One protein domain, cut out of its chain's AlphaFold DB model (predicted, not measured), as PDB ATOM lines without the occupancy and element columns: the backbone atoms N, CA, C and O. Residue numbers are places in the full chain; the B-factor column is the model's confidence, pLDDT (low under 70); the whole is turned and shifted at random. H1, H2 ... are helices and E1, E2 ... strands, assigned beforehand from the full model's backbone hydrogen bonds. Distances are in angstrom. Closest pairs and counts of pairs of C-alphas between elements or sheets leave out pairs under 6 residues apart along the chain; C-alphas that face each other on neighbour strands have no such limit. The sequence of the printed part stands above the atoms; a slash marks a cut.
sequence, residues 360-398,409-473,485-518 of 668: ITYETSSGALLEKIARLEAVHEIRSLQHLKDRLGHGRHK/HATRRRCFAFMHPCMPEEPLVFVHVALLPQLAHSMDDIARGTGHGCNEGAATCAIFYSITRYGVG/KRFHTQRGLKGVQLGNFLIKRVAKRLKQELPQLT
ATOM      1  N   ILE A 360     -10.951 -46.002  12.815       91.38
ATOM      2  CA  ILE A 360     -10.038 -44.911  12.480       91.38
ATOM      3  C   ILE A 360      -9.898 -44.020  13.707       91.38
ATOM      4  O   ILE A 360     -10.877 -43.451  14.190       91.38
ATOM      5  N   THR A 361      -8.672 -43.908  14.204       88.81
ATOM      6  CA  THR A 361      -8.302 -42.990  15.289       88.81
ATOM      7  C   THR A 361      -7.201 -42.053  14.814       88.81
ATOM      8  O   THR A 361      -6.556 -42.330  13.800       88.81
ATOM      9  N   TYR A 362      -6.997 -40.935  15.502       86.50
ATOM     10  CA  TYR A 362      -5.940 -40.001  15.117       86.50
ATOM     11  C   TYR A 362      -4.545 -40.559  15.450       86.50
ATOM     12  O   TYR A 362      -3.579 -40.247  14.770       86.50
ATOM     13  N   GLU A 363      -4.459 -41.406  16.474       82.06
ATOM     14  CA  GLU A 363      -3.230 -41.953  17.040       82.06
ATOM     15  C   GLU A 363      -2.701 -43.151  16.241       82.06
ATOM     16  O   GLU A 363      -1.493 -43.302  16.094       82.06
ATOM     17  N   THR A 364      -3.594 -44.007  15.728       85.44
ATOM     18  CA  THR A 364      -3.204 -45.260  15.051       85.44
ATOM     19  C   THR A 364      -3.253 -45.202  13.527       85.44
ATOM     20  O   THR A 364      -2.736 -46.104  12.871       85.44
ATOM     21  N   SER A 365      -3.903 -44.194  12.942       89.50
ATOM     22  CA  SER A 365      -4.077 -44.115  11.485       89.50
ATOM     23  C   SER A 365      -2.945 -43.331  10.829       89.50
ATOM     24  O   SER A 365      -2.451 -42.353  11.387       89.50
ATOM     25  N   SER A 366      -2.574 -43.715   9.605       90.25
ATOM     26  CA  SER A 366      -1.569 -42.990   8.825       90.25
ATOM     27  C   SER A 366      -2.038 -41.563   8.500       90.25
ATOM     28  O   SER A 366      -3.222 -41.315   8.253       90.25
ATOM     29  N   GLY A 367      -1.104 -40.609   8.438       87.69
ATOM     30  CA  GLY A 367      -1.416 -39.232   8.036       87.69
ATOM     31  C   GLY A 367      -2.051 -39.149   6.641       87.69
ATOM     32  O   GLY A 367      -2.987 -38.380   6.438       87.69
ATOM     33  N   ALA A 368      -1.614 -40.007   5.712       85.69
ATOM     34  CA  ALA A 368      -2.165 -40.093   4.360       85.69
ATOM     35  C   ALA A 368      -3.636 -40.548   4.353       85.69
ATOM     36  O   ALA A 368      -4.458 -39.987   3.625       85.69
ATOM     37  N   LEU A 369      -3.999 -41.531   5.185       87.19
ATOM     38  CA  LEU A 369      -5.384 -41.976   5.341       87.19
ATOM     39  C   LEU A 369      -6.260 -40.879   5.955       87.19
ATOM     40  O   LEU A 369      -7.372 -40.635   5.487       87.19
ATOM     41  N   LEU A 370      -5.753 -40.186   6.976       88.50
ATOM     42  CA  LEU A 370      -6.460 -39.085   7.628       88.50
ATOM     43  C   LEU A 370      -6.700 -37.904   6.677       88.50
ATOM     44  O   LEU A 370      -7.800 -37.350   6.650       88.50
ATOM     45  N   GLU A 371      -5.707 -37.558   5.855       84.25
ATOM     46  CA  GLU A 371      -5.831 -36.546   4.805       84.25
ATOM     47  C   GLU A 371      -6.892 -36.937   3.769       84.25
ATOM     48  O   GLU A 371      -7.716 -36.103   3.383       84.25
ATOM     49  N   LYS A 372      -6.930 -38.212   3.354       83.38
ATOM     50  CA  LYS A 372      -7.988 -38.724   2.472       83.38
ATOM     51  C   LYS A 372      -9.363 -38.583   3.119       83.38
ATOM     52  O   LYS A 372     -10.251 -38.016   2.498       83.38
ATOM     53  N   ILE A 373      -9.551 -39.031   4.360       84.81
ATOM     54  CA  ILE A 373     -10.846 -38.923   5.057       84.81
ATOM     55  C   ILE A 373     -11.299 -37.461   5.149       84.81
ATOM     56  O   ILE A 373     -12.442 -37.154   4.812       84.81
ATOM     57  N   ALA A 374     -10.395 -36.551   5.528       84.00
ATOM     58  CA  ALA A 374     -10.695 -35.125   5.618       84.00
ATOM     59  C   ALA A 374     -11.170 -34.532   4.281       84.00
ATOM     60  O   ALA A 374     -12.091 -33.719   4.261       84.00
ATOM     61  N   ARG A 375     -10.566 -34.956   3.164       78.31
ATOM     62  CA  ARG A 375     -10.888 -34.463   1.815       78.31
ATOM     63  C   ARG A 375     -12.117 -35.107   1.188       78.31
ATOM     64  O   ARG A 375     -12.756 -34.484   0.348       78.31
ATOM     65  N   LEU A 376     -12.404 -36.358   1.535       76.62
ATOM     66  CA  LEU A 376     -13.492 -37.127   0.929       76.62
ATOM     67  C   LEU A 376     -14.837 -36.909   1.606       76.62
ATOM     68  O   LEU A 376     -15.852 -37.296   1.036       76.62
ATOM     69  N   GLU A 377     -14.848 -36.315   2.797       80.19
ATOM     70  CA  GLU A 377     -16.056 -36.054   3.572       80.19
ATOM     71  C   GLU A 377     -17.090 -35.262   2.753       80.19
ATOM     72  O   GLU A 377     -16.949 -34.066   2.494       80.19
ATOM     73  N   ALA A 378     -18.144 -35.965   2.331       66.44
ATOM     74  CA  ALA A 378     -19.127 -35.466   1.375       66.44
ATOM     75  C   ALA A 378     -20.380 -34.881   2.042       66.44
ATOM     76  O   ALA A 378     -21.163 -34.181   1.390       66.44
ATOM     77  N   VAL A 379     -20.610 -35.175   3.324       64.12
ATOM     78  CA  VAL A 379     -21.806 -34.745   4.053       64.12
ATOM     79  C   VAL A 379     -21.527 -33.408   4.730       64.12
ATOM     80  O   VAL A 379     -22.214 -32.430   4.423       64.12
ATOM     81  N   HIS A 380     -20.463 -33.333   5.535       71.06
ATOM     82  CA  HIS A 380     -20.111 -32.149   6.325       71.06
ATOM     83  C   HIS A 380     -18.611 -31.847   6.284       71.06
ATOM     84  O   HIS A 380     -17.845 -32.449   7.034       71.06
ATOM     85  N   GLU A 381     -18.221 -30.870   5.470       73.69
ATOM     86  CA  GLU A 381     -16.827 -30.494   5.211       73.69
ATOM     87  C   GLU A 381     -15.960 -30.349   6.479       73.69
ATOM     88  O   GLU A 381     -16.319 -29.670   7.450       73.69
ATOM     89  N   ILE A 382     -14.770 -30.958   6.450       76.12
ATOM     90  CA  ILE A 382     -13.776 -30.861   7.521       76.12
ATOM     91  C   ILE A 382     -12.851 -29.673   7.245       76.12
ATOM     92  O   ILE A 382     -11.914 -29.748   6.460       76.12
ATOM     93  N   ARG A 383     -13.127 -28.560   7.928       74.06
ATOM     94  CA  ARG A 383     -12.441 -27.270   7.730       74.06
ATOM     95  C   ARG A 383     -11.045 -27.150   8.353       74.06
ATOM     96  O   ARG A 383     -10.313 -26.231   8.010       74.06
ATOM     97  N   SER A 384     -10.682 -28.007   9.309       80.25
ATOM     98  CA  SER A 384      -9.401 -27.900  10.020       80.25
ATOM     99  C   SER A 384      -8.939 -29.234  10.606       80.25
ATOM    100  O   SER A 384      -9.738 -30.145  10.832       80.25
ATOM    101  N   LEU A 385      -7.642 -29.328  10.916       80.94
ATOM    102  CA  LEU A 385      -7.069 -30.487  11.608       80.94
ATOM    103  C   LEU A 385      -7.708 -30.704  12.987       80.94
ATOM    104  O   LEU A 385      -7.925 -31.844  13.390       80.94
ATOM    105  N   GLN A 386      -8.035 -29.625  13.703       81.06
ATOM    106  CA  GLN A 386      -8.721 -29.731  14.990       81.06
ATOM    107  C   GLN A 386     -10.124 -30.322  14.817       81.06
ATOM    108  O   GLN A 386     -10.486 -31.241  15.541       81.06
ATOM    109  N   HIS A 387     -10.869 -29.884  13.798       79.69
ATOM    110  CA  HIS A 387     -12.178 -30.454  13.491       79.69
ATOM    111  C   HIS A 387     -12.078 -31.948  13.127       79.69
ATOM    112  O   HIS A 387     -12.921 -32.739  13.550       79.69
ATOM    113  N   LEU A 388     -11.025 -32.369  12.411       84.62
ATOM    114  CA  LEU A 388     -10.757 -33.790  12.164       84.62
ATOM    115  C   LEU A 388     -10.519 -34.556  13.476       84.62
ATOM    116  O   LEU A 388     -11.148 -35.586  13.701       84.62
ATOM    117  N   LYS A 389      -9.652 -34.039  14.356       82.88
ATOM    118  CA  LYS A 389      -9.372 -34.632  15.676       82.88
ATOM    119  C   LYS A 389     -10.642 -34.796  16.509       82.88
ATOM    120  O   LYS A 389     -10.876 -35.874  17.056       82.88
ATOM    121  N   ASP A 390     -11.485 -33.767  16.538       80.44
ATOM    122  CA  ASP A 390     -12.748 -33.780  17.274       80.44
ATOM    123  C   ASP A 390     -13.693 -34.873  16.734       80.44
ATOM    124  O   ASP A 390     -14.336 -35.574  17.511       80.44
ATOM    125  N   ARG A 391     -13.734 -35.093  15.410       83.94
ATOM    126  CA  ARG A 391     -14.544 -36.153  14.772       83.94
ATOM    127  C   ARG A 391     -14.020 -37.568  14.965       83.94
ATOM    128  O   ARG A 391     -14.812 -38.508  14.958       83.94
ATOM    129  N   LEU A 392     -12.707 -37.734  15.071       84.81
ATOM    130  CA  LEU A 392     -12.082 -39.037  15.314       84.81
ATOM    131  C   LEU A 392     -12.126 -39.425  16.791       84.81
ATOM    132  O   LEU A 392     -11.864 -40.576  17.129       84.81
ATOM    133  N   GLY A 393     -12.484 -38.475  17.657       71.19
ATOM    134  CA  GLY A 393     -12.498 -38.695  19.087       71.19
ATOM    135  C   GLY A 393     -11.092 -38.714  19.684       71.19
ATOM    136  O   GLY A 393     -10.833 -39.495  20.594       71.19
ATOM    137  N   HIS A 394     -10.188 -37.856  19.209       64.06
ATOM    138  CA  HIS A 394      -8.918 -37.638  19.898       64.06
ATOM    139  C   HIS A 394      -9.188 -36.867  21.199       64.06
ATOM    140  O   HIS A 394      -9.556 -35.687  21.177       64.06
ATOM    141  N   GLY A 395      -9.002 -37.521  22.347       53.28
ATOM    142  CA  GLY A 395      -9.006 -36.844  23.642       53.28
ATOM    143  C   GLY A 395      -7.830 -35.873  23.678       53.28
ATOM    144  O   GLY A 395      -6.708 -36.258  23.369       53.28
ATOM    145  N   ARG A 396      -8.046 -34.589  23.985       49.66
ATOM    146  CA  ARG A 396      -6.930 -33.644  24.154       49.66
ATOM    147  C   ARG A 396      -5.981 -34.207  25.220       49.66
ATOM    148  O   ARG A 396      -6.307 -34.195  26.403       49.66
ATOM    149  N   HIS A 397      -4.828 -34.723  24.806       40.97
ATOM    150  CA  HIS A 397      -3.754 -35.055  25.728       40.97
ATOM    151  C   HIS A 397      -3.298 -33.761  26.415       40.97
ATOM    152  O   HIS A 397      -2.980 -32.786  25.740       40.97
ATOM    153  N   LYS A 398      -3.321 -33.783  27.754       38.62
ATOM    154  CA  LYS A 398      -2.534 -32.979  28.705       38.62
ATOM    155  C   LYS A 398      -2.032 -31.613  28.205       38.62
ATOM    156  O   LYS A 398      -1.031 -31.531  27.498       38.62
ATOM    157  N   HIS A 409     -10.216 -38.664  28.636       45.75
ATOM    158  CA  HIS A 409     -11.595 -38.380  28.268       45.75
ATOM    159  C   HIS A 409     -11.977 -39.309  27.118       45.75
ATOM    160  O   HIS A 409     -11.586 -39.090  25.973       45.75
ATOM    161  N   ALA A 410     -12.716 -40.362  27.456       52.47
ATOM    162  CA  ALA A 410     -13.408 -41.222  26.519       52.47
ATOM    163  C   ALA A 410     -14.283 -40.357  25.604       52.47
ATOM    164  O   ALA A 410     -15.226 -39.694  26.040       52.47
ATOM    165  N   THR A 411     -13.909 -40.278  24.335       65.69
ATOM    166  CA  THR A 411     -14.543 -39.371  23.387       65.69
ATOM    167  C   THR A 411     -15.837 -39.970  22.862       65.69
ATOM    168  O   THR A 411     -15.891 -41.119  22.443       65.69
ATOM    169  N   ARG A 412     -16.909 -39.178  22.803       81.25
ATOM    170  CA  ARG A 412     -18.226 -39.601  22.286       81.25
ATOM    171  C   ARG A 412     -18.302 -39.664  20.753       81.25
ATOM    172  O   ARG A 412     -19.364 -39.491  20.153       81.25
ATOM    173  N   ARG A 413     -17.163 -39.865  20.096       87.50
ATOM    174  CA  ARG A 413     -17.046 -39.943  18.643       87.50
ATOM    175  C   ARG A 413     -16.339 -41.224  18.254       87.50
ATOM    176  O   ARG A 413     -15.386 -41.652  18.905       87.50
ATOM    177  N   ARG A 414     -16.823 -41.844  17.186       90.19
ATOM    178  CA  ARG A 414     -16.161 -42.974  16.539       90.19
ATOM    179  C   ARG A 414     -16.148 -42.739  15.041       90.19
ATOM    180  O   ARG A 414     -17.110 -42.220  14.480       90.19
ATOM    181  N   CYS A 415     -15.065 -43.150  14.404       91.88
ATOM    182  CA  CYS A 415     -14.975 -43.227  12.959       91.88
ATOM    183  C   CYS A 415     -14.610 -44.658  12.581       91.88
ATOM    184  O   CYS A 415     -13.683 -45.242  13.147       91.88
ATOM    185  N   PHE A 416     -15.351 -45.227  11.642       93.12
ATOM    186  CA  PHE A 416     -15.062 -46.539  11.083       93.12
ATOM    187  C   PHE A 416     -14.902 -46.430   9.578       93.12
ATOM    188  O   PHE A 416     -15.610 -45.648   8.949       93.12
ATOM    189  N   ALA A 417     -14.021 -47.237   9.001       91.94
ATOM    190  CA  ALA A 417     -13.856 -47.345   7.562       91.94
ATOM    191  C   ALA A 417     -13.876 -48.809   7.115       91.94
ATOM    192  O   ALA A 417     -13.340 -49.684   7.795       91.94
ATOM    193  N   PHE A 418     -14.494 -49.057   5.966       90.81
ATOM    194  CA  PHE A 418     -14.391 -50.303   5.224       90.81
ATOM    195  C   PHE A 418     -13.224 -50.202   4.251       90.81
ATOM    196  O   PHE A 418     -13.225 -49.344   3.364       90.81
ATOM    197  N   MET A 419     -12.253 -51.092   4.422       90.19
ATOM    198  CA  MET A 419     -11.062 -51.202   3.589       90.19
ATOM    199  C   MET A 419     -11.116 -52.508   2.800       90.19
ATOM    200  O   MET A 419     -11.732 -53.478   3.236       90.19
ATOM    201  N   HIS A 420     -10.455 -52.540   1.649       90.25
ATOM    202  CA  HIS A 420     -10.182 -53.789   0.944       90.25
ATOM    203  C   HIS A 420      -8.734 -54.211   1.243       90.25
ATOM    204  O   HIS A 420      -7.868 -53.335   1.205       90.25
ATOM    205  N   PRO A 421      -8.427 -55.499   1.481       90.81
ATOM    206  CA  PRO A 421      -7.068 -55.961   1.787       90.81
ATOM    207  C   PRO A 421      -6.023 -55.530   0.747       90.81
ATOM    208  O   PRO A 421      -4.959 -55.037   1.094       90.81
ATOM    209  N   CYS A 422      -6.367 -55.600  -0.545       89.31
ATOM    210  CA  CYS A 422      -5.510 -55.115  -1.641       89.31
ATOM    211  C   CYS A 422      -5.433 -53.576  -1.777       89.31
ATOM    212  O   CYS A 422      -4.787 -53.075  -2.694       89.31
ATOM    213  N   MET A 423      -6.131 -52.814  -0.928       87.38
ATOM    214  CA  MET A 423      -6.118 -51.344  -0.890       87.38
ATOM    215  C   MET A 423      -6.209 -50.832   0.566       87.38
ATOM    216  O   MET A 423      -7.174 -50.153   0.935       87.38
ATOM    217  N   PRO A 424      -5.213 -51.143   1.416       85.44
ATOM    218  CA  PRO A 424      -5.293 -50.964   2.870       85.44
ATOM    219  C   PRO A 424      -5.284 -49.499   3.332       85.44
ATOM    220  O   PRO A 424      -5.662 -49.218   4.466       85.44
ATOM    221  N   GLU A 425      -4.896 -48.572   2.453       84.00
ATOM    222  CA  GLU A 425      -4.884 -47.119   2.681       84.00
ATOM    223  C   GLU A 425      -6.021 -46.400   1.926       84.00
ATOM    224  O   GLU A 425      -5.991 -45.178   1.754       84.00
ATOM    225  N   GLU A 426      -7.014 -47.140   1.413       85.25
ATOM    226  CA  GLU A 426      -8.161 -46.590   0.686       85.25
ATOM    227  C   GLU A 426      -9.487 -46.836   1.434       85.25
ATOM    228  O   GLU A 426      -9.999 -47.959   1.433       85.25
ATOM    229  N   PRO A 427     -10.075 -45.800   2.068       87.75
ATOM    230  CA  PRO A 427     -11.343 -45.926   2.777       87.75
ATOM    231  C   PRO A 427     -12.511 -45.931   1.788       87.75
ATOM    232  O   PRO A 427     -12.974 -44.884   1.339       87.75
ATOM    233  N   LEU A 428     -13.018 -47.120   1.455       86.69
ATOM    234  CA  LEU A 428     -14.102 -47.284   0.478       86.69
ATOM    235  C   LEU A 428     -15.429 -46.705   0.974       86.69
ATOM    236  O   LEU A 428     -16.195 -46.096   0.224       86.69
ATOM    237  N   VAL A 429     -15.715 -46.923   2.251       86.81
ATOM    238  CA  VAL A 429     -16.853 -46.333   2.952       86.81
ATOM    239  C   VAL A 429     -16.373 -45.975   4.334       86.81
ATOM    240  O   VAL A 429     -15.860 -46.847   5.026       86.81
ATOM    241  N   PHE A 430     -16.565 -44.734   4.758       89.44
ATOM    242  CA  PHE A 430     -16.307 -44.358   6.141       89.44
ATOM    243  C   PHE A 430     -17.529 -43.714   6.775       89.44
ATOM    244  O   PHE A 430     -18.378 -43.114   6.109       89.44
ATOM    245  N   VAL A 431     -17.636 -43.927   8.080       92.25
ATOM    246  CA  VAL A 431     -18.819 -43.647   8.873       92.25
ATOM    247  C   VAL A 431     -18.396 -42.927  10.139       92.25
ATOM    248  O   VAL A 431     -17.679 -43.493  10.968       92.25
ATOM    249  N   HIS A 432     -18.877 -41.699  10.300       92.12
ATOM    250  CA  HIS A 432     -18.755 -40.959  11.544       92.12
ATOM    251  C   HIS A 432     -19.977 -41.190  12.430       92.12
ATOM    252  O   HIS A 432     -21.129 -41.085  11.995       92.12
ATOM    253  N   VAL A 433     -19.702 -41.488  13.697       93.81
ATOM    254  CA  VAL A 433     -20.695 -41.847  14.704       93.81
ATOM    255  C   VAL A 433     -20.576 -40.916  15.899       93.81
ATOM    256  O   VAL A 433     -19.485 -40.682  16.421       93.81
ATOM    257  N   ALA A 434     -21.720 -40.410  16.340       92.56
ATOM    258  CA  ALA A 434     -21.887 -39.660  17.570       92.56
ATOM    259  C   ALA A 434     -22.555 -40.539  18.630       92.56
ATOM    260  O   ALA A 434     -23.610 -41.114  18.375       92.56
ATOM    261  N   LEU A 435     -21.954 -40.631  19.810       91.94
ATOM    262  CA  LEU A 435     -22.512 -41.348  20.953       91.94
ATOM    263  C   LEU A 435     -23.266 -40.349  21.833       91.94
ATOM    264  O   LEU A 435     -22.664 -39.419  22.364       91.94
ATOM    265  N   LEU A 436     -24.581 -40.510  21.954       91.31
ATOM    266  CA  LEU A 436     -25.469 -39.554  22.617       91.31
ATOM    267  C   LEU A 436     -26.388 -40.264  23.626       91.31
ATOM    268  O   LEU A 436     -26.666 -41.450  23.469       91.31
ATOM    269  N   PRO A 437     -26.885 -39.561  24.657       90.00
ATOM    270  CA  PRO A 437     -27.864 -40.115  25.600       90.00
ATOM    271  C   PRO A 437     -29.285 -40.215  25.015       90.00
ATOM    272  O   PRO A 437     -30.151 -40.840  25.616       90.00
ATOM    273  N   GLN A 438     -29.542 -39.570  23.872       91.62
ATOM    274  CA  GLN A 438     -30.851 -39.540  23.222       91.62
ATOM    275  C   GLN A 438     -30.723 -39.421  21.698       91.62
ATOM    276  O   GLN A 438     -29.652 -39.116  21.168       91.62
ATOM    277  N   LEU A 439     -31.823 -39.686  20.987       93.88
ATOM    278  CA  LEU A 439     -31.890 -39.609  19.528       93.88
ATOM    279  C   LEU A 439     -31.733 -38.156  19.044       93.88
ATOM    280  O   LEU A 439     -32.570 -37.308  19.355       93.88
ATOM    281  N   ALA A 440     -30.701 -37.892  18.237       94.25
ATOM    282  CA  ALA A 440     -30.452 -36.564  17.675       94.25
ATOM    283  C   ALA A 440     -31.599 -36.107  16.761       94.25
ATOM    284  O   ALA A 440     -32.044 -36.862  15.888       94.25
ATOM    285  N   HIS A 441     -32.053 -34.872  16.965       93.88
ATOM    286  CA  HIS A 441     -33.010 -34.183  16.100       93.88
ATOM    287  C   HIS A 441     -32.321 -33.145  15.206       93.88
ATOM    288  O   HIS A 441     -32.853 -32.819  14.154       93.88
ATOM    289  N   SER A 442     -31.126 -32.670  15.567       94.56
ATOM    290  CA  SER A 442     -30.390 -31.668  14.787       94.56
ATOM    291  C   SER A 442     -28.884 -31.935  14.724       94.56
ATOM    292  O   SER A 442     -28.316 -32.675  15.536       94.56
ATOM    293  N   MET A 443     -28.207 -31.290  13.771       90.25
ATOM    294  CA  MET A 443     -26.743 -31.251  13.725       90.25
ATOM    295  C   MET A 443     -26.136 -30.545  14.948       90.25
ATOM    296  O   MET A 443     -25.022 -30.881  15.361       90.25
ATOM    297  N   ASP A 444     -26.883 -29.641  15.581       88.06
ATOM    298  CA  ASP A 444     -26.465 -28.965  16.809       88.06
ATOM    299  C   ASP A 444     -26.435 -29.912  18.011       88.06
ATOM    300  O   ASP A 444     -25.564 -29.777  18.870       88.06
ATOM    301  N   ASP A 445     -27.322 -30.908  18.080       87.88
ATOM    302  CA  ASP A 445     -27.238 -31.955  19.112       87.88
ATOM    303  C   ASP A 445     -25.956 -32.759  18.984       87.88
ATOM    304  O   ASP A 445     -25.318 -33.107  19.977       87.88
ATOM    305  N   ILE A 446     -25.571 -33.058  17.744       87.25
ATOM    306  CA  ILE A 446     -24.344 -33.780  17.449       87.25
ATOM    307  C   ILE A 446     -23.160 -32.923  17.882       87.25
ATOM    308  O   ILE A 446     -22.279 -33.450  18.556       87.25
ATOM    309  N   ALA A 447     -23.138 -31.631  17.543       82.50
ATOM    310  CA  ALA A 447     -22.069 -30.711  17.923       82.50
ATOM    311  C   ALA A 447     -21.963 -30.518  19.448       82.50
ATOM    312  O   ALA A 447     -20.871 -30.646  20.005       82.50
ATOM    313  N   ARG A 448     -23.088 -30.269  20.133       76.44
ATOM    314  CA  ARG A 448     -23.151 -30.005  21.584       76.44
ATOM    315  C   ARG A 448     -22.970 -31.261  22.431       76.44
ATOM    316  O   ARG A 448     -22.246 -31.236  23.422       76.44
ATOM    317  N   GLY A 449     -23.583 -32.374  22.031       65.12
ATOM    318  CA  GLY A 449     -23.609 -33.633  22.786       65.12
ATOM    319  C   GLY A 449     -22.260 -34.351  22.903       65.12
ATOM    320  O   GLY A 449     -22.160 -35.373  23.590       65.12
ATOM    321  N   THR A 450     -21.223 -33.808  22.261       61.25
ATOM    322  CA  THR A 450     -19.837 -34.288  22.317       61.25
ATOM    323  C   THR A 450     -18.838 -33.220  22.751       61.25
ATOM    324  O   THR A 450     -17.656 -33.328  22.427       61.25
ATOM    325  N   GLY A 451     -19.303 -32.181  23.451       60.66
ATOM    326  CA  GLY A 451     -18.433 -31.221  24.129       60.66
ATOM    327  C   GLY A 451     -17.619 -31.850  25.271       60.66
ATOM    328  O   GLY A 451     -17.828 -33.002  25.661       60.66
ATOM    329  N   HIS A 452     -16.665 -31.087  25.815       52.28
ATOM    330  CA  HIS A 452     -15.805 -31.540  26.918       52.28
ATOM    331  C   HIS A 452     -16.611 -31.844  28.187       52.28
ATOM    332  O   HIS A 452     -17.540 -31.118  28.521       52.28
ATOM    333  N   GLY A 453     -16.234 -32.910  28.904       55.38
ATOM    334  CA  GLY A 453     -16.835 -33.297  30.191       55.38
ATOM    335  C   GLY A 453     -17.991 -34.303  30.113       55.38
ATOM    336  O   GLY A 453     -18.479 -34.766  31.140       55.38
ATOM    337  N   CYS A 454     -18.425 -34.693  28.915       58.09
ATOM    338  CA  CYS A 454     -19.509 -35.654  28.754       58.09
ATOM    339  C   CYS A 454     -19.052 -37.114  28.977       58.09
ATOM    340  O   CYS A 454     -18.198 -37.616  28.252       58.09
ATOM    341  N   ASN A 455     -19.666 -37.826  29.933       66.81
ATOM    342  CA  ASN A 455     -19.370 -39.238  30.223       66.81
ATOM    343  C   ASN A 455     -19.831 -40.169  29.079       66.81
ATOM    344  O   ASN A 455     -21.012 -40.177  28.729       66.81
ATOM    345  N   GLU A 456     -18.936 -40.974  28.504       74.00
ATOM    346  CA  GLU A 456     -19.271 -41.983  27.483       74.00
ATOM    347  C   GLU A 456     -20.248 -43.053  28.003       74.00
ATOM    348  O   GLU A 456     -21.126 -43.491  27.262       74.00
ATOM    349  N   GLY A 457     -20.180 -43.398  29.292       75.31
ATOM    350  CA  GLY A 457     -21.082 -44.372  29.917       75.31
ATOM    351  C   GLY A 457     -22.559 -43.958  29.914       75.31
ATOM    352  O   GLY A 457     -23.428 -44.813  30.014       75.31
ATOM    353  N   ALA A 458     -22.855 -42.666  29.740       82.75
ATOM    354  CA  ALA A 458     -24.226 -42.167  29.637       82.75
ATOM    355  C   ALA A 458     -24.804 -42.244  28.208       82.75
ATOM    356  O   ALA A 458     -25.945 -41.839  27.988       82.75
ATOM    357  N   ALA A 459     -24.031 -42.698  27.216       87.69
ATOM    358  CA  ALA A 459     -24.528 -42.841  25.853       87.69
ATOM    359  C   ALA A 459     -25.409 -44.090  25.713       87.69
ATOM    360  O   ALA A 459     -24.986 -45.200  26.019       87.69
ATOM    361  N   THR A 460     -26.613 -43.904  25.182       92.75
ATOM    362  CA  THR A 460     -27.587 -44.968  24.875       92.75
ATOM    363  C   THR A 460     -27.829 -45.083  23.366       92.75
ATOM    364  O   THR A 460     -28.244 -46.134  22.874       92.75
ATOM    365  N   CYS A 461     -27.518 -44.021  22.616       94.06
ATOM    366  CA  CYS A 461     -27.725 -43.897  21.182       94.06
ATOM    367  C   CYS A 461     -26.395 -43.783  20.427       94.06
ATOM    368  O   CYS A 461     -25.540 -42.963  20.766       94.06
ATOM    369  N   ALA A 462     -26.268 -44.526  19.330       95.50
ATOM    370  CA  ALA A 462     -25.247 -44.326  18.310       95.50
ATOM    371  C   ALA A 462     -25.875 -43.685  17.067       95.50
ATOM    372  O   ALA A 462     -26.698 -44.306  16.386       95.50
ATOM    373  N   ILE A 463     -25.479 -42.442  16.782       95.94
ATOM    374  CA  ILE A 463     -25.984 -41.647  15.663       95.94
ATOM    375  C   ILE A 463     -24.971 -41.624  14.518       95.94
ATOM    376  O   ILE A 463     -23.921 -40.988  14.621       95.94
ATOM    377  N   PHE A 464     -25.296 -42.288  13.411       95.06
ATOM    378  CA  PHE A 464     -24.537 -42.237  12.160       95.06
ATOM    379  C   PHE A 464     -24.880 -40.944  11.413       95.06
ATOM    380  O   PHE A 464     -25.898 -40.871  10.724       95.06
ATOM    381  N   TYR A 465     -24.066 -39.907  11.583       92.06
ATOM    382  CA  TYR A 465     -24.377 -38.571  11.057       92.06
ATOM    383  C   TYR A 465     -23.647 -38.235   9.754       92.06
ATOM    384  O   TYR A 465     -24.051 -37.338   9.024       92.06
ATOM    385  N   SER A 466     -22.571 -38.954   9.439       89.69
ATOM    386  CA  SER A 466     -21.939 -38.882   8.125       89.69
ATOM    387  C   SER A 466     -21.568 -40.281   7.671       89.69
ATOM    388  O   SER A 466     -20.840 -40.998   8.358       89.69
ATOM    389  N   ILE A 467     -22.096 -40.671   6.514       87.50
ATOM    390  CA  ILE A 467     -21.703 -41.878   5.797       87.50
ATOM    391  C   ILE A 467     -21.259 -41.414   4.427       87.50
ATOM    392  O   ILE A 467     -22.075 -41.059   3.573       87.50
ATOM    393  N   THR A 468     -19.952 -41.425   4.219       82.44
ATOM    394  CA  THR A 468     -19.392 -41.121   2.915       82.44
ATOM    395  C   THR A 468     -19.118 -42.434   2.213       82.44
ATOM    396  O   THR A 468     -18.256 -43.221   2.607       82.44
ATOM    397  N   ARG A 469     -19.883 -42.665   1.148       72.00
ATOM    398  CA  ARG A 469     -19.605 -43.715   0.183       72.00
ATOM    399  C   ARG A 469     -18.819 -43.129  -0.977       72.00
ATOM    400  O   ARG A 469     -19.151 -42.072  -1.512       72.00
ATOM    401  N   TYR A 470     -17.821 -43.884  -1.396       66.00
ATOM    402  CA  TYR A 470     -17.094 -43.703  -2.635       66.00
ATOM    403  C   TYR A 470     -17.978 -43.269  -3.831       66.00
ATOM    404  O   TYR A 470     -19.023 -43.869  -4.106       66.00
ATOM    405  N   GLY A 471     -17.511 -42.276  -4.599       50.97
ATOM    406  CA  GLY A 471     -18.039 -41.934  -5.929       50.97
ATOM    407  C   GLY A 471     -19.173 -40.899  -6.001       50.97
ATOM    408  O   GLY A 471     -19.721 -40.719  -7.089       50.97
ATOM    409  N   VAL A 472     -19.528 -40.224  -4.897       41.19
ATOM    410  CA  VAL A 472     -20.647 -39.246  -4.859       41.19
ATOM    411  C   VAL A 472     -20.222 -37.818  -4.445       41.19
ATOM    412  O   VAL A 472     -21.006 -36.888  -4.580       41.19
ATOM    413  N   GLY A 473     -18.978 -37.592  -4.005       39.66
ATOM    414  CA  GLY A 473     -18.580 -36.325  -3.356       39.66
ATOM    415  C   GLY A 473     -17.795 -35.290  -4.178       39.66
ATOM    416  O   GLY A 473     -17.504 -34.227  -3.654       39.66
ATOM    417  N   LYS A 485      -8.281 -34.604  -8.214       42.97
ATOM    418  CA  LYS A 485      -8.143 -35.229  -9.538       42.97
ATOM    419  C   LYS A 485      -7.031 -36.294  -9.635       42.97
ATOM    420  O   LYS A 485      -6.890 -36.854 -10.725       42.97
ATOM    421  N   ARG A 486      -6.243 -36.534  -8.570       44.94
ATOM    422  CA  ARG A 486      -5.220 -37.598  -8.458       44.94
ATOM    423  C   ARG A 486      -5.708 -38.892  -7.800       44.94
ATOM    424  O   ARG A 486      -5.061 -39.917  -7.981       44.94
ATOM    425  N   PHE A 487      -6.835 -38.895  -7.086       51.28
ATOM    426  CA  PHE A 487      -7.365 -40.127  -6.491       51.28
ATOM    427  C   PHE A 487      -8.278 -40.855  -7.495       51.28
ATOM    428  O   PHE A 487      -9.481 -41.006  -7.305       51.28
ATOM    429  N   HIS A 488      -7.713 -41.266  -8.639       51.53
ATOM    430  CA  HIS A 488      -8.437 -41.913  -9.751       51.53
ATOM    431  C   HIS A 488      -9.056 -43.251  -9.388       51.53
ATOM    432  O   HIS A 488     -10.098 -43.614  -9.936       51.53
ATOM    433  N   THR A 489      -8.463 -43.948  -8.420       56.53
ATOM    434  CA  THR A 489      -9.036 -45.157  -7.834       56.53
ATOM    435  C   THR A 489     -10.399 -44.895  -7.223       56.53
ATOM    436  O   THR A 489     -11.007 -45.885  -6.861       56.53
ATOM    437  N   GLN A 490     -10.883 -43.638  -7.122       65.12
ATOM    438  CA  GLN A 490     -12.141 -43.226  -6.488       65.12
ATOM    439  C   GLN A 490     -13.368 -43.004  -7.386       65.12
ATOM    440  O   GLN A 490     -14.478 -42.778  -6.904       65.12
ATOM    441  N   ARG A 491     -13.213 -43.096  -8.707       76.81
ATOM    442  CA  ARG A 491     -14.355 -43.035  -9.642       76.81
ATOM    443  C   ARG A 491     -14.701 -44.398 -10.234       76.81
ATOM    444  O   ARG A 491     -15.847 -44.637 -10.609       76.81
ATOM    445  N   GLY A 492     -13.732 -45.305 -10.247       82.88
ATOM    446  CA  GLY A 492     -13.823 -46.652 -10.788       82.88
ATOM    447  C   GLY A 492     -14.764 -47.619 -10.078       82.88
ATOM    448  O   GLY A 492     -15.136 -48.598 -10.694       82.88
ATOM    449  N   LEU A 493     -15.216 -47.378  -8.846       85.06
ATOM    450  CA  LEU A 493     -16.229 -48.179  -8.134       85.06
ATOM    451  C   LEU A 493     -17.615 -47.519  -8.158       85.06
ATOM    452  O   LEU A 493     -18.537 -47.981  -7.487       85.06
ATOM    453  N   LYS A 494     -17.823 -46.457  -8.954       82.81
ATOM    454  CA  LYS A 494     -19.149 -45.835  -9.086       82.81
ATOM    455  C   LYS A 494     -20.178 -46.892  -9.507       82.81
ATOM    456  O   LYS A 494     -20.014 -47.579 -10.519       82.81
ATOM    457  N   GLY A 495     -21.234 -47.039  -8.710       79.19
ATOM    458  CA  GLY A 495     -22.303 -48.014  -8.939       79.19
ATOM    459  C   GLY A 495     -21.963 -49.477  -8.615       79.19
ATOM    460  O   GLY A 495     -22.815 -50.323  -8.872       79.19
ATOM    461  N   VAL A 496     -20.777 -49.778  -8.070       83.69
ATOM    462  CA  VAL A 496     -20.457 -51.094  -7.484       83.69
ATOM    463  C   VAL A 496     -21.090 -51.154  -6.102       83.69
ATOM    464  O   VAL A 496     -20.849 -50.277  -5.268       83.69
ATOM    465  N   GLN A 497     -21.960 -52.132  -5.872       76.94
ATOM    466  CA  GLN A 497     -22.651 -52.321  -4.604       76.94
ATOM    467  C   GLN A 497     -21.728 -53.014  -3.604       76.94
ATOM    468  O   GLN A 497     -21.445 -54.192  -3.750       76.94
ATOM    469  N   LEU A 498     -21.317 -52.311  -2.551       74.50
ATOM    470  CA  LEU A 498     -20.513 -52.871  -1.453       74.50
ATOM    471  C   LEU A 498     -21.392 -53.640  -0.445       74.50
ATOM    472  O   LEU A 498     -21.145 -53.614   0.754       74.50
ATOM    473  N   GLY A 499     -22.457 -54.253  -0.970       69.19
ATOM    474  CA  GLY A 499     -23.547 -54.946  -0.292       69.19
ATOM    475  C   GLY A 499     -24.434 -54.123   0.637       69.19
ATOM    476  O   GLY A 499     -24.230 -52.934   0.900       69.19
ATOM    477  N   ASN A 500     -25.459 -54.823   1.107       69.81
ATOM    478  CA  ASN A 500     -26.357 -54.399   2.169       69.81
ATOM    479  C   ASN A 500     -25.739 -54.892   3.492       69.81
ATOM    480  O   ASN A 500     -24.990 -55.863   3.479       69.81
ATOM    481  N   PHE A 501     -26.002 -54.234   4.621       74.75
ATOM    482  CA  PHE A 501     -25.487 -54.562   5.968       74.75
ATOM    483  C   PHE A 501     -24.141 -53.946   6.384       74.75
ATOM    484  O   PHE A 501     -23.632 -54.278   7.458       74.75
ATOM    485  N   LEU A 502     -23.598 -52.977   5.637       82.44
ATOM    486  CA  LEU A 502     -22.417 -52.219   6.091       82.44
ATOM    487  C   LEU A 502     -22.669 -51.577   7.463       82.44
ATOM    488  O   LEU A 502     -21.892 -51.751   8.400       82.44
ATOM    489  N   ILE A 503     -23.817 -50.913   7.623       87.56
ATOM    490  CA  ILE A 503     -24.170 -50.254   8.887       87.56
ATOM    491  C   ILE A 503     -24.439 -51.276  10.001       87.56
ATOM    492  O   ILE A 503     -24.049 -51.038  11.141       87.56
ATOM    493  N   LYS A 504     -24.987 -52.459   9.679       90.00
ATOM    494  CA  LYS A 504     -25.165 -53.557  10.648       90.00
ATOM    495  C   LYS A 504     -23.827 -54.004  11.239       90.00
ATOM    496  O   LYS A 504     -23.748 -54.220  12.444       90.00
ATOM    497  N   ARG A 505     -22.767 -54.113  10.424       91.62
ATOM    498  CA  ARG A 505     -21.417 -54.467  10.910       91.62
ATOM    499  C   ARG A 505     -20.863 -53.407  11.862       91.62
ATOM    500  O   ARG A 505     -20.353 -53.765  12.921       91.62
ATOM    501  N   VAL A 506     -21.017 -52.122  11.527       93.38
ATOM    502  CA  VAL A 506     -20.598 -51.017  12.409       93.38
ATOM    503  C   VAL A 506     -21.387 -51.036  13.720       93.38
ATOM    504  O   VAL A 506     -20.799 -50.962  14.793       93.38
ATOM    505  N   ALA A 507     -22.709 -51.198  13.650       93.50
ATOM    506  CA  ALA A 507     -23.577 -51.242  14.822       93.50
ATOM    507  C   ALA A 507     -23.282 -52.452  15.728       93.50
ATOM    508  O   ALA A 507     -23.185 -52.292  16.942       93.50
ATOM    509  N   LYS A 508     -23.033 -53.641  15.157       93.00
ATOM    510  CA  LYS A 508     -22.567 -54.819  15.910       93.00
ATOM    511  C   LYS A 508     -21.235 -54.551  16.610       93.00
ATOM    512  O   LYS A 508     -21.106 -54.863  17.790       93.00
ATOM    513  N   ARG A 509     -20.265 -53.937  15.918       93.62
ATOM    514  CA  ARG A 509     -18.969 -53.585  16.519       93.62
ATOM    515  C   ARG A 509     -19.128 -52.591  17.670       93.62
ATOM    516  O   ARG A 509     -18.504 -52.769  18.709       93.62
ATOM    517  N   LEU A 510     -19.989 -51.589  17.505       93.50
ATOM    518  CA  LEU A 510     -20.317 -50.628  18.559       93.50
ATOM    519  C   LEU A 510     -21.015 -51.286  19.749       93.50
ATOM    520  O   LEU A 510     -20.662 -50.981  20.877       93.50
ATOM    521  N   LYS A 511     -21.958 -52.205  19.521       93.50
ATOM    522  CA  LYS A 511     -22.647 -52.944  20.590       93.50
ATOM    523  C   LYS A 511     -21.696 -53.844  21.383       93.50
ATOM    524  O   LYS A 511     -21.874 -53.997  22.584       93.50
ATOM    525  N   GLN A 512     -20.695 -54.426  20.720       93.31
ATOM    526  CA  GLN A 512     -19.630 -55.193  21.377       93.31
ATOM    527  C   GLN A 512     -18.708 -54.299  22.215       93.31
ATOM    528  O   GLN A 512     -18.308 -54.696  23.301       93.31
ATOM    529  N   GLU A 513     -18.360 -53.110  21.709       89.94
ATOM    530  CA  GLU A 513     -17.511 -52.147  22.427       89.94
ATOM    531  C   GLU A 513     -18.257 -51.484  23.599       89.94
ATOM    532  O   GLU A 513     -17.678 -51.274  24.658       89.94
ATOM    533  N   LEU A 514     -19.539 -51.163  23.406       90.44
ATOM    534  CA  LEU A 514     -20.392 -50.423  24.334       90.44
ATOM    535  C   LEU A 514     -21.761 -51.126  24.451       90.44
ATOM    536  O   LEU A 514     -22.719 -50.762  23.753       90.44
ATOM    537  N   PRO A 515     -21.883 -52.143  25.329       91.88
ATOM    538  CA  PRO A 515     -23.108 -52.931  25.488       91.88
ATOM    539  C   PRO A 515     -24.341 -52.120  25.903       91.88
ATOM    540  O   PRO A 515     -25.465 -52.533  25.617       91.88
ATOM    541  N   GLN A 516     -24.155 -50.954  26.524       92.12
ATOM    542  CA  GLN A 516     -25.226 -50.048  26.943       92.12
ATOM    543  C   GLN A 516     -25.963 -49.365  25.778       92.12
ATOM    544  O   GLN A 516     -27.054 -48.834  25.973       92.12
ATOM    545  N   LEU A 517     -25.404 -49.379  24.560       94.06
ATOM    546  CA  LEU A 517     -26.059 -48.792  23.391       94.06
ATOM    547  C   LEU A 517     -27.298 -49.606  23.003       94.06
ATOM    548  O   LEU A 517     -27.203 -50.790  22.672       94.06
ATOM    549  N   THR A 518     -28.466 -48.976  23.014       93.88
ATOM    550  CA  THR A 518     -29.754 -49.598  22.676       93.88
ATOM    551  C   THR A 518     -30.300 -49.102  21.344       93.88
ATOM    552  O   THR A 518     -30.951 -49.860  20.629       93.88
TER     553      THR A 518
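What this domain is: This is residues 360 to 398, 409 to 473 and 485 to 518 of the 668 residues of a protein of Tribonema minus (UniProt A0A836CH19). A narrow, strongly twisted sheet of three strands, E1, E2 and E3, runs through the middle of the domain, with helices on both faces. The long helix H4 covers one face slantwise, while the short helices H2, standing on end, and H3 pack on the opposite face; H1 only grazes the sheet with its residues 373 to 376, near H2. The printed part has 138 residues, with four named helices and three named strands in the order H1 H2 E1 E2 H3 E3 H4; the sheet's order is E1 - E2 - E3, all antiparallel. The class is mixed, helices and strands, with 60 residues, under half, in named elements. The whole is compact, with a radius of gyration of the C-alphas of 15.1 A, and spans 42 by 34 by 27 A.

How they stand to each other: H1, residues 367 to 376, and H2, residues 385 to 392, are close but not clearly touching, about perpendicular at 87 degrees; their closest C-alphas, of Ala 374 and Leu 388, are 6.7 A apart. E1, residues 413 to 419, and E2, residues 429 to 436, form an antiparallel hairpin at 161 degrees, with N 416 and O 431 within hydrogen-bond range at 3.0 A. H2 stands up from the sheet over E1, at a height of 10.3 A; the closest C-alphas of H2 and E1, of Leu 392 and Cys 415, are 5.6 A apart. H3, residues 443 to 448, is on the same face as H2 and only just over E2, with 3 of its 6 C-alphas. E3, residues 461 to 469, is antiparallel to E2 at 160 degrees, with N 432 and O 466 at 2.8 A. H4, residues 502 to 513, is on the opposite face at a height of 9.2 A, slantwise to the strands, at 44 degrees to E2 on the local plane. H3 and H4 are apart. In H1, H2, H3 and H4 every O i to N i+4 pair is within hydrogen-bond range.

Where its parts are: H1 begins at C-alpha 367, (-1.416, -39.232, 8.036), and is 14.2 A long; H2 is 10.6 A. E1 is 19.7 A long, and E2 and E3 are each 22.5 A. H3 is 8.7 A long; H4 is 17.1 A and ends at C-alpha 513, (-17.511, -52.147, 22.427).

The domain as a whole: The C-alphas farthest apart, of Lys 398 and Gly 495, are 45.1 A apart. Residues 399 to 408 and 474 to 484 are not printed, with C-alpha gaps of 10.6 A and 12.2 A. The link from H3 to E3 is long. The mean pLDDT of the printed part is 80.0, with 29 residues under 70, among them 394 to 398, 449 to 455 and 485 to 490.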